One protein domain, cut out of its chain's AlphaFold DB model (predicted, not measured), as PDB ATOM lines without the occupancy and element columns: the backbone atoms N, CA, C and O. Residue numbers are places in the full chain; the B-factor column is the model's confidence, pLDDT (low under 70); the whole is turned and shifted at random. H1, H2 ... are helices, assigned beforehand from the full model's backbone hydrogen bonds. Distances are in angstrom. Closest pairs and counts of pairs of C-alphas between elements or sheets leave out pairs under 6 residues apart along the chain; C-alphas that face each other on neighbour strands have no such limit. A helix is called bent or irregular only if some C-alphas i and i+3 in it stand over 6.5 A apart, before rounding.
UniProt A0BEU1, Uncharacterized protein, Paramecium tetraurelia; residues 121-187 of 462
ATOM      1  N   GLN A 121     194.549 215.059 257.656       94.88
ATOM      2  CA  GLN A 121     193.605 213.997 257.287       94.88
ATOM      3  C   GLN A 121     193.807 212.723 258.117       94.88
ATOM      4  O   GLN A 121     192.841 212.046 258.433       94.88
ATOM      5  N   GLU A 122     195.045 212.433 258.515       95.56
ATOM      6  CA  GLU A 122     195.382 211.306 259.389       95.56
ATOM      7  C   GLU A 122     194.817 211.496 260.805       95.56
ATOM      8  O   GLU A 122     194.212 210.586 261.355       95.56
ATOM      9  N   GLU A 123     194.936 212.697 261.379       93.69
ATOM     10  CA  GLU A 123     194.358 213.006 262.694       93.69
ATOM     11  C   GLU A 123     192.824 212.910 262.676       93.69
ATOM     12  O   GLU A 123     192.227 212.399 263.619       93.69
ATOM     13  N   ILE A 124     192.192 213.371 261.592       95.50
ATOM     14  CA  ILE A 124     190.737 213.274 261.395       95.50
ATOM     15  C   ILE A 124     190.306 211.811 261.216       95.50
ATOM     16  O   ILE A 124     189.281 211.414 261.767       95.50
ATOM     17  N   ALA A 125     191.070 211.014 260.464       95.38
ATOM     18  CA  ALA A 125     190.801 209.592 260.275       95.38
ATOM     19  C   ALA A 125     190.894 208.824 261.601       95.38
ATOM     20  O   ALA A 125     189.974 208.091 261.935       95.38
ATOM     21  N   ASN A 126     191.921 209.086 262.411       94.19
ATOM     22  CA  ASN A 126     192.062 208.462 263.727       94.19
ATOM     23  C   ASN A 126     190.867 208.766 264.649       94.19
ATOM     24  O   ASN A 126     190.376 207.874 265.338       94.19
ATOM     25  N   ASP A 127     190.381 210.013 264.661       94.75
ATOM     26  CA  ASP A 127     189.189 210.382 265.436       94.75
ATOM     27  C   ASP A 127     187.926 209.678 264.900       94.75
ATOM     28  O   ASP A 127     187.079 209.248 265.687       94.75
ATOM     29  N   ARG A 128     187.812 209.506 263.575       94.75
ATOM     30  CA  ARG A 128     186.714 208.764 262.938       94.75
ATOM     31  C   ARG A 128     186.727 207.284 263.318       94.75
ATOM     32  O   ARG A 128     185.689 206.774 263.730       94.75
ATOM     33  N   ASP A 129     187.881 206.630 263.252       94.06
ATOM     34  CA  ASP A 129     188.028 205.207 263.576       94.06
ATOM     35  C   ASP A 129     187.620 204.918 265.028       94.06
ATOM     36  O   ASP A 129     186.998 203.894 265.320       94.06
ATOM     37  N   VAL A 130     187.914 205.841 265.955       92.06
ATOM     38  CA  VAL A 130     187.475 205.749 267.357       92.06
ATOM     39  C   VAL A 130     185.949 205.768 267.460       92.06
ATOM     40  O   VAL A 130     185.377 204.937 268.167       92.06
ATOM     41  N   ILE A 131     185.286 206.684 266.749       91.19
ATOM     42  CA  ILE A 131     183.822 206.799 266.744       91.19
ATOM     43  C   ILE A 131     183.186 205.556 266.110       91.19
ATOM     44  O   ILE A 131     182.234 205.009 266.664       91.19
ATOM     45  N   GLU A 132     183.703 205.087 264.974       91.06
ATOM     46  CA  GLU A 132     183.185 203.904 264.276       91.06
ATOM     47  C   GLU A 132     183.350 202.629 265.109       91.06
ATOM     48  O   GLU A 132     182.405 201.852 265.238       91.06
ATOM     49  N   THR A 133     184.510 202.454 265.750       90.25
ATOM     50  CA  THR A 133     184.765 201.331 266.668       90.25
ATOM     51  C   THR A 133     183.821 201.362 267.866       90.25
ATOM     52  O   THR A 133     183.405 200.320 268.362       90.25
ATOM     53  N   TYR A 134     183.481 202.544 268.372       86.94
ATOM     54  CA  TYR A 134     182.531 202.646 269.472       86.94
ATOM     55  C   TYR A 134     181.112 202.292 269.017       86.94
ATOM     56  O   TYR A 134     180.468 201.449 269.636       86.94
ATOM     57  N   LYS A 135     180.664 202.853 267.886       85.56
ATOM     58  CA  LYS A 135     179.342 202.572 267.304       85.56
ATOM     59  C   LYS A 135     179.138 201.091 266.977       85.56
ATOM     60  O   LYS A 135     178.040 200.590 267.168       85.56
ATOM     61  N   SER A 136     180.171 200.384 266.513       86.38
ATOM     62  CA  SER A 136     180.071 198.949 266.206       86.38
ATOM     63  C   SER A 136     179.959 198.056 267.445       86.38
ATOM     64  O   SER A 136     179.450 196.943 267.342       86.38
ATOM     65  N   ASN A 137     180.406 198.538 268.609       84.44
ATOM     66  CA  ASN A 137     180.305 197.829 269.884       84.44
ATOM     67  C   ASN A 137     179.038 198.191 270.681       84.44
ATOM     68  O   ASN A 137     178.794 197.576 271.721       84.44
ATOM     69  N   MET A 138     178.247 199.175 270.235       79.62
ATOM     70  CA  MET A 138     176.995 199.549 270.898       79.62
ATOM     71  C   MET A 138     175.862 198.573 270.582       79.62
ATOM     72  O   MET A 138     175.771 198.020 269.486       79.62
ATOM     73  N   ASN A 139     174.972 198.386 271.558       75.50
ATOM     74  CA  ASN A 139     173.762 197.597 271.387       75.50
ATOM     75  C   ASN A 139     172.795 198.335 270.436       75.50
ATOM     76  O   ASN A 139     172.379 199.446 270.760       75.50
ATOM     77  N   PRO A 140     172.375 197.740 269.302       70.50
ATOM     78  CA  PRO A 140     171.471 198.387 268.342       70.50
ATOM     79  C   PRO A 140     170.099 198.779 268.911       70.50
ATOM     80  O   PRO A 140     169.356 199.505 268.254       70.50
ATOM     81  N   PHE A 141     169.742 198.254 270.086       69.44
ATOM     82  CA  PHE A 141     168.456 198.473 270.746       69.44
ATOM     83  C   PHE A 141     168.492 199.546 271.849       69.44
ATOM     84  O   PHE A 141     167.446 199.827 272.432       69.44
ATOM     85  N   GLU A 142     169.651 200.148 272.135       64.75
ATOM     86  CA  GLU A 142     169.787 201.243 273.105       64.75
ATOM     87  C   GLU A 142     170.082 202.560 272.376       64.75
ATOM     88  O   GLU A 142     171.120 202.729 271.739       64.75
ATOM     89  N   GLU A 143     169.150 203.508 272.461       60.47
ATOM     90  CA  GLU A 143     169.318 204.869 271.942       60.47
ATOM     91  C   GLU A 143     170.117 205.698 272.966       60.47
ATOM     92  O   GLU A 143     169.578 206.544 273.675       60.47
ATOM     93  N   GLU A 144     171.412 205.400 273.118       66.81
ATOM     94  CA  GLU A 144     172.294 206.186 273.986       66.81
ATOM     95  C   GLU A 144     172.807 207.441 273.266       66.81
ATOM     96  O   GLU A 144     173.357 207.390 272.161       66.81
ATOM     97  N   VAL A 145     172.667 208.594 273.927       70.69
ATOM     98  CA  VAL A 145     173.322 209.836 273.504       70.69
ATOM     99  C   VAL A 145     174.829 209.647 273.651       70.69
ATOM    100  O   VAL A 145     175.333 209.444 274.753       70.69
ATOM    101  N   LEU A 146     175.556 209.734 272.536       79.81
ATOM    102  CA  LEU A 146     177.012 209.614 272.536       79.81
ATOM    103  C   LEU A 146     177.644 210.728 273.385       79.81
ATOM    104  O   LEU A 146     177.556 211.910 273.044       79.81
ATOM    105  N   ASP A 147     178.324 210.337 274.464       86.00
ATOM    106  CA  ASP A 147     179.127 211.234 275.296       86.00
ATOM    107  C   ASP A 147     180.541 211.371 274.711       86.00
ATOM    108  O   ASP A 147     181.365 210.448 274.736       86.00
ATOM    109  N   TYR A 148     180.825 212.561 274.180       88.88
ATOM    110  CA  TYR A 148     182.113 212.891 273.581       88.88
ATOM    111  C   TYR A 148     183.278 212.816 274.572       88.88
ATOM    112  O   TYR A 148     184.368 212.360 274.210       88.88
ATOM    113  N   GLU A 149     183.071 213.236 275.822       88.06
ATOM    114  CA  GLU A 149     184.116 213.170 276.837       88.06
ATOM    115  C   GLU A 149     184.456 211.722 277.157       88.06
ATOM    116  O   GLU A 149     185.628 211.341 277.093       88.06
ATOM    117  N   ALA A 150     183.445 210.903 277.448       88.50
ATOM    118  CA  ALA A 150     183.634 209.492 277.770       88.50
ATOM    119  C   ALA A 150     184.359 208.736 276.646       88.50
ATOM    120  O   ALA A 150     185.287 207.964 276.919       88.50
ATOM    121  N   LEU A 151     183.991 209.014 275.391       90.06
ATOM    122  CA  LEU A 151     184.575 208.384 274.211       90.06
ATOM    123  C   LEU A 151     186.076 208.681 274.071       90.06
ATOM    124  O   LEU A 151     186.886 207.776 273.844       90.06
ATOM    125  N   PHE A 152     186.471 209.947 274.228       92.06
ATOM    126  CA  PHE A 152     187.840 210.384 273.952       92.06
ATOM    127  C   PHE A 152     188.752 210.455 275.186       92.06
ATOM    128  O   PHE A 152     189.970 210.559 275.021       92.06
ATOM    129  N   LYS A 153     188.228 210.309 276.411       89.12
ATOM    130  CA  LYS A 153     188.984 210.422 277.679       89.12
ATOM    131  C   LYS A 153     190.233 209.542 277.770       89.12
ATOM    132  O   LYS A 153     191.208 209.929 278.406       89.12
ATOM    133  N   LYS A 154     190.216 208.350 277.159       88.75
ATOM    134  CA  LYS A 154     191.363 207.413 277.139       88.75
ATOM    135  C   LYS A 154     192.252 207.549 275.897       88.75
ATOM    136  O   LYS A 154     193.287 206.893 275.824       88.75
ATOM    137  N   LYS A 155     191.833 208.335 274.903       90.44
ATOM    138  CA  LYS A 155     192.495 208.457 273.592       90.44
ATOM    139  C   LYS A 155     193.193 209.802 273.407       90.44
ATOM    140  O   LYS A 155     194.220 209.859 272.743       90.44
ATOM    141  N   LYS A 156     192.656 210.864 274.006       91.44
ATOM    142  CA  LYS A 156     193.193 212.227 273.941       91.44
ATOM    143  C   LYS A 156     193.693 212.663 275.312       91.44
ATOM    144  O   LYS A 156     193.216 212.194 276.343       91.44
ATOM    145  N   ARG A 157     194.651 213.594 275.332       91.31
ATOM    146  CA  ARG A 157     195.055 214.238 276.587       91.31
ATOM    147  C   ARG A 157     193.862 215.041 277.128       91.31
ATOM    148  O   ARG A 157     193.179 215.682 276.327       91.31
ATOM    149  N   PRO A 158     193.641 215.093 278.454       91.25
ATOM    150  CA  PRO A 158     192.530 215.851 279.038       91.25
ATOM    151  C   PRO A 158     192.491 217.319 278.594       91.25
ATOM    152  O   PRO A 158     191.424 217.869 278.348       91.25
ATOM    153  N   GLN A 159     193.666 217.932 278.431       88.88
ATOM    154  CA  GLN A 159     193.799 219.307 277.952       88.88
ATOM    155  C   GLN A 159     193.303 219.460 276.511       88.88
ATOM    156  O   GLN A 159     192.553 220.384 276.233       88.88
ATOM    157  N   ASP A 160     193.669 218.554 275.601       90.12
ATOM    158  CA  ASP A 160     193.221 218.633 274.204       90.12
ATOM    159  C   ASP A 160     191.700 218.474 274.116       90.12
ATOM    160  O   ASP A 160     191.039 219.247 273.427       90.12
ATOM    161  N   LEU A 161     191.139 217.534 274.882       92.25
ATOM    162  CA  LEU A 161     189.697 217.309 274.966       92.25
ATOM    163  C   LEU A 161     188.956 218.551 275.486       92.25
ATOM    164  O   LEU A 161     187.985 218.990 274.876       92.25
ATOM    165  N   GLN A 162     189.460 219.172 276.557       92.38
ATOM    166  CA  GLN A 162     188.909 220.418 277.091       92.38
ATOM    167  C   GLN A 162     188.916 221.547 276.048       92.38
ATOM    168  O   GLN A 162     187.962 222.318 275.961       92.38
ATOM    169  N   MET A 163     189.974 221.647 275.238       93.19
ATOM    170  CA  MET A 163     190.069 222.655 274.179       93.19
ATOM    171  C   MET A 163     189.079 222.401 273.039       93.19
ATOM    172  O   MET A 163     188.513 223.355 272.507       93.19
ATOM    173  N   GLU A 164     188.858 221.139 272.665       94.44
ATOM    174  CA  GLU A 164     187.835 220.772 271.682       94.44
ATOM    175  C   GLU A 164     186.434 221.119 272.208       94.44
ATOM    176  O   GLU A 164     185.670 221.793 271.524       94.44
ATOM    177  N   LEU A 165     186.111 220.782 273.455       93.44
ATOM    178  CA  LEU A 165     184.819 221.140 274.056       93.44
ATOM    179  C   LEU A 165     184.617 222.654 274.172       93.44
ATOM    180  O   LEU A 165     183.507 223.158 273.992       93.44
ATOM    181  N   LEU A 166     185.691 223.402 274.434       94.31
ATOM    182  CA  LEU A 166     185.629 224.859 274.438       94.31
ATOM    183  C   LEU A 166     185.350 225.419 273.035       94.31
ATOM    184  O   LEU A 166     184.510 226.306 272.906       94.31
ATOM    185  N   LEU A 167     185.981 224.874 271.984       94.06
ATOM    186  CA  LEU A 167     185.635 225.196 270.589       94.06
ATOM    187  C   LEU A 167     184.174 224.850 270.264       94.06
ATOM    188  O   LEU A 167     183.524 225.567 269.508       94.06
ATOM    189  N   ALA A 168     183.650 223.770 270.846       93.56
ATOM    190  CA  ALA A 168     182.252 223.366 270.719       93.56
ATOM    191  C   ALA A 168     181.285 224.262 271.518       93.56
ATOM    192  O   ALA A 168     180.085 223.996 271.551       93.56
ATOM    193  N   SER A 169     181.777 225.325 272.170       91.12
ATOM    194  CA  SER A 169     180.982 226.186 273.056       91.12
ATOM    195  C   SER A 169     180.271 225.393 274.161       91.12
ATOM    196  O   SER A 169     179.123 225.685 274.492       91.12
ATOM    197  N   GLN A 170     180.945 224.371 274.704       86.44
ATOM    198  CA  GLN A 170     180.430 223.462 275.740       86.44
ATOM    199  C   GLN A 170     179.176 222.669 275.332       86.44
ATOM    200  O   GLN A 170     178.467 222.145 276.187       86.44
ATOM    201  N   ARG A 171     178.893 222.568 274.029       90.06
ATOM    202  CA  ARG A 171     177.858 221.678 273.491       90.06
ATOM    203  C   ARG A 171     178.456 220.325 273.149       90.06
ATOM    204  O   ARG A 171     179.655 220.233 272.890       90.06
ATOM    205  N   ASN A 172     177.608 219.301 273.087       90.31
ATOM    206  CA  ASN A 172     178.019 217.987 272.618       90.31
ATOM    207  C   ASN A 172     178.483 218.074 271.146       90.31
ATOM    208  O   ASN A 172     177.680 218.439 270.282       90.31
ATOM    209  N   PRO A 173     179.746 217.731 270.823       93.88
ATOM    210  CA  PRO A 173     180.261 217.716 269.454       93.88
ATOM    211  C   PRO A 173     179.453 216.887 268.450       93.88
ATOM    212  O   PRO A 173     179.503 217.181 267.257       93.88
ATOM    213  N   PHE A 174     178.707 215.873 268.900       91.31
ATOM    214  CA  PHE A 174     177.836 215.070 268.033       91.31
ATOM    215  C   PHE A 174     176.563 215.805 267.587       91.31
ATOM    216  O   PHE A 174     175.959 215.425 266.589       91.31
ATOM    217  N   GLU A 175     176.175 216.870 268.288       90.06
ATOM    218  CA  GLU A 175     174.961 217.655 268.017       90.06
ATOM    219  C   GLU A 175     175.244 218.923 267.202       90.06
ATOM    220  O   GLU A 175     174.328 219.653 266.821       90.06
ATOM    221  N   ILE A 176     176.519 219.218 266.938       91.81
ATOM    222  CA  ILE A 176     176.941 220.413 266.215       91.81
ATOM    223  C   ILE A 176     177.593 220.045 264.887       91.81
ATOM    224  O   ILE A 176     178.431 219.153 264.786       91.81
ATOM    225  N   ASN A 177     177.231 220.796 263.852       92.94
ATOM    226  CA  ASN A 177     177.889 220.742 262.559       92.94
ATOM    227  C   ASN A 177     178.208 222.172 262.131       92.94
ATOM    228  O   ASN A 177     177.309 222.975 261.872       92.94
ATOM    229  N   ASN A 178     179.487 222.523 262.156       93.25
ATOM    230  CA  ASN A 178     179.973 223.866 261.879       93.25
ATOM    231  C   ASN A 178     181.396 223.807 261.297       93.25
ATOM    232  O   ASN A 178     181.906 222.750 260.942       93.25
ATOM    233  N   MET A 179     182.060 224.957 261.190       93.88
ATOM    234  CA  MET A 179     183.426 225.029 260.664       93.88
ATOM    235  C   MET A 179     184.440 224.182 261.458       93.88
ATOM    236  O   MET A 179     185.418 223.705 260.887       93.88
ATOM    237  N   TYR A 180     184.222 224.002 262.760       96.12
ATOM    238  CA  TYR A 180     185.138 223.314 263.667       96.12
ATOM    239  C   TYR A 180     184.787 221.844 263.880       96.12
ATOM    240  O   TYR A 180     185.679 221.067 264.212       96.12
ATOM    241  N   PHE A 181     183.525 221.461 263.684       95.81
ATOM    242  CA  PHE A 181     183.012 220.126 263.972       95.81
ATOM    243  C   PHE A 181     182.179 219.588 262.826       95.81
ATOM    244  O   PHE A 181     181.287 220.273 262.332       95.81
ATOM    245  N   LYS A 182     182.430 218.333 262.456       94.81
ATOM    246  CA  LYS A 182     181.624 217.605 261.479       94.81
ATOM    247  C   LYS A 182     181.444 216.160 261.924       94.81
ATOM    248  O   LYS A 182     182.436 215.483 262.174       94.81
ATOM    249  N   ASP A 183     180.196 215.705 262.014       90.88
ATOM    250  CA  ASP A 183     179.826 214.331 262.385       90.88
ATOM    251  C   ASP A 183     180.462 213.865 263.712       90.88
ATOM    252  O   ASP A 183     180.926 212.732 263.837       90.88
ATOM    253  N   GLY A 184     180.533 214.764 264.702       91.12
ATOM    254  CA  GLY A 184     181.189 214.483 265.979       91.12
ATOM    255  C   GLY A 184     182.715 214.493 265.932       91.12
ATOM    256  O   GLY A 184     183.339 214.066 266.890       91.12
ATOM    257  N   ILE A 185     183.343 214.965 264.854       94.94
ATOM    258  CA  ILE A 185     184.803 215.049 264.735       94.94
ATOM    259  C   ILE A 185     185.238 216.509 264.807       94.94
ATOM    260  O   ILE A 185     184.842 217.323 263.969       94.94
ATOM    261  N   CYS A 186     186.103 216.842 265.770       96.25
ATOM    262  CA  CYS A 186     186.762 218.145 265.809       96.25
ATOM    263  C   CYS A 186     187.817 218.237 264.700       96.25
ATOM    264  O   CYS A 186     188.792 217.484 264.703       96.25
ATOM    265  N   LEU A 187     187.651 219.184 263.782       96.81
ATOM    266  CA  LEU A 187     188.493 219.394 262.604       96.81
ATOM    267  C   LEU A 187     189.714 220.281 262.877       96.81
ATOM    268  O   LEU A 187     190.587 220.401 262.020       96.81
TER     269      LEU A 187
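What this domain is: This is residues 121 to 187 of the 462 residues of an uncharacterized protein of Paramecium tetraurelia (UniProt A0BEU1). A long helix, H1, makes one side of a small body; after H1 the backbone swings out in a loop, with residues 136 to 144 standing free, then folds back to two shorter helices, H2 and H3. After H3 the last 20 residues, 168 to 187, wind on with no named element and come back to the H1 end of the body, where the last C-alpha lies 9.1 A from the first. The printed part has 67 residues with three named helices, H1, H2 and H3 in that order, and no named strand; it is all helix by class, though under half of its residues, 32, are in named elements. The whole is compact, with a radius of gyration of the C-alphas of 11.7 A and spans of 32 by 24 by 21 A; without residues 136 to 144, which stand free, the body spans 25 by 24 by 21 A.

How they stand to each other: H1, residues 121 to 137, and H2, residues 148 to 152, only just touch, with 3 pairs of C-alphas within 8 A. H1 touches H2 with residues 130 to 134 alone, and the closest C-alphas of the two are those of Ile 131 and Leu 151, 7.7 A apart. H3, residues 158 to 167, is close to H2 but not clearly touching it, and their closest C-alphas, those of Glu 149 and Leu 161, are 7.2 A apart. H1 and H3 are apart. In the last stretch, residues 181 to 182 pair with residues 185 to 186, antiparallel, as a short pairing outside any named strand. In H1, H2 and H3, every O i to N i+4 pair is within hydrogen-bond range.

Where its parts are: H1 begins at C-alpha 121, at (193.605, 213.997, 257.287), and runs 24.4 A to C-alpha 137, at (180.305, 197.829, 269.884). H2 has five residues, from Tyr 148 to Phe 152, and measures 6.3 A. H3 runs 14.4 A from Pro 158 to Leu 167, where C-alpha 167 is at (185.635, 225.196, 270.589). No helix is bent or irregular.

The domain as a whole: The two C-alphas farthest apart are those of Phe 141, in the stretch that stands free, and Gln 159, in H3, at 33.6 A. The printed part has no cut. The link from H1 to H2, 10 residues, is short, and the link from H2 to H3, 5 residues, is tight. The mean pLDDT of the printed part is 89.0, and the model's confidence is under 70 at residues 141 to 144.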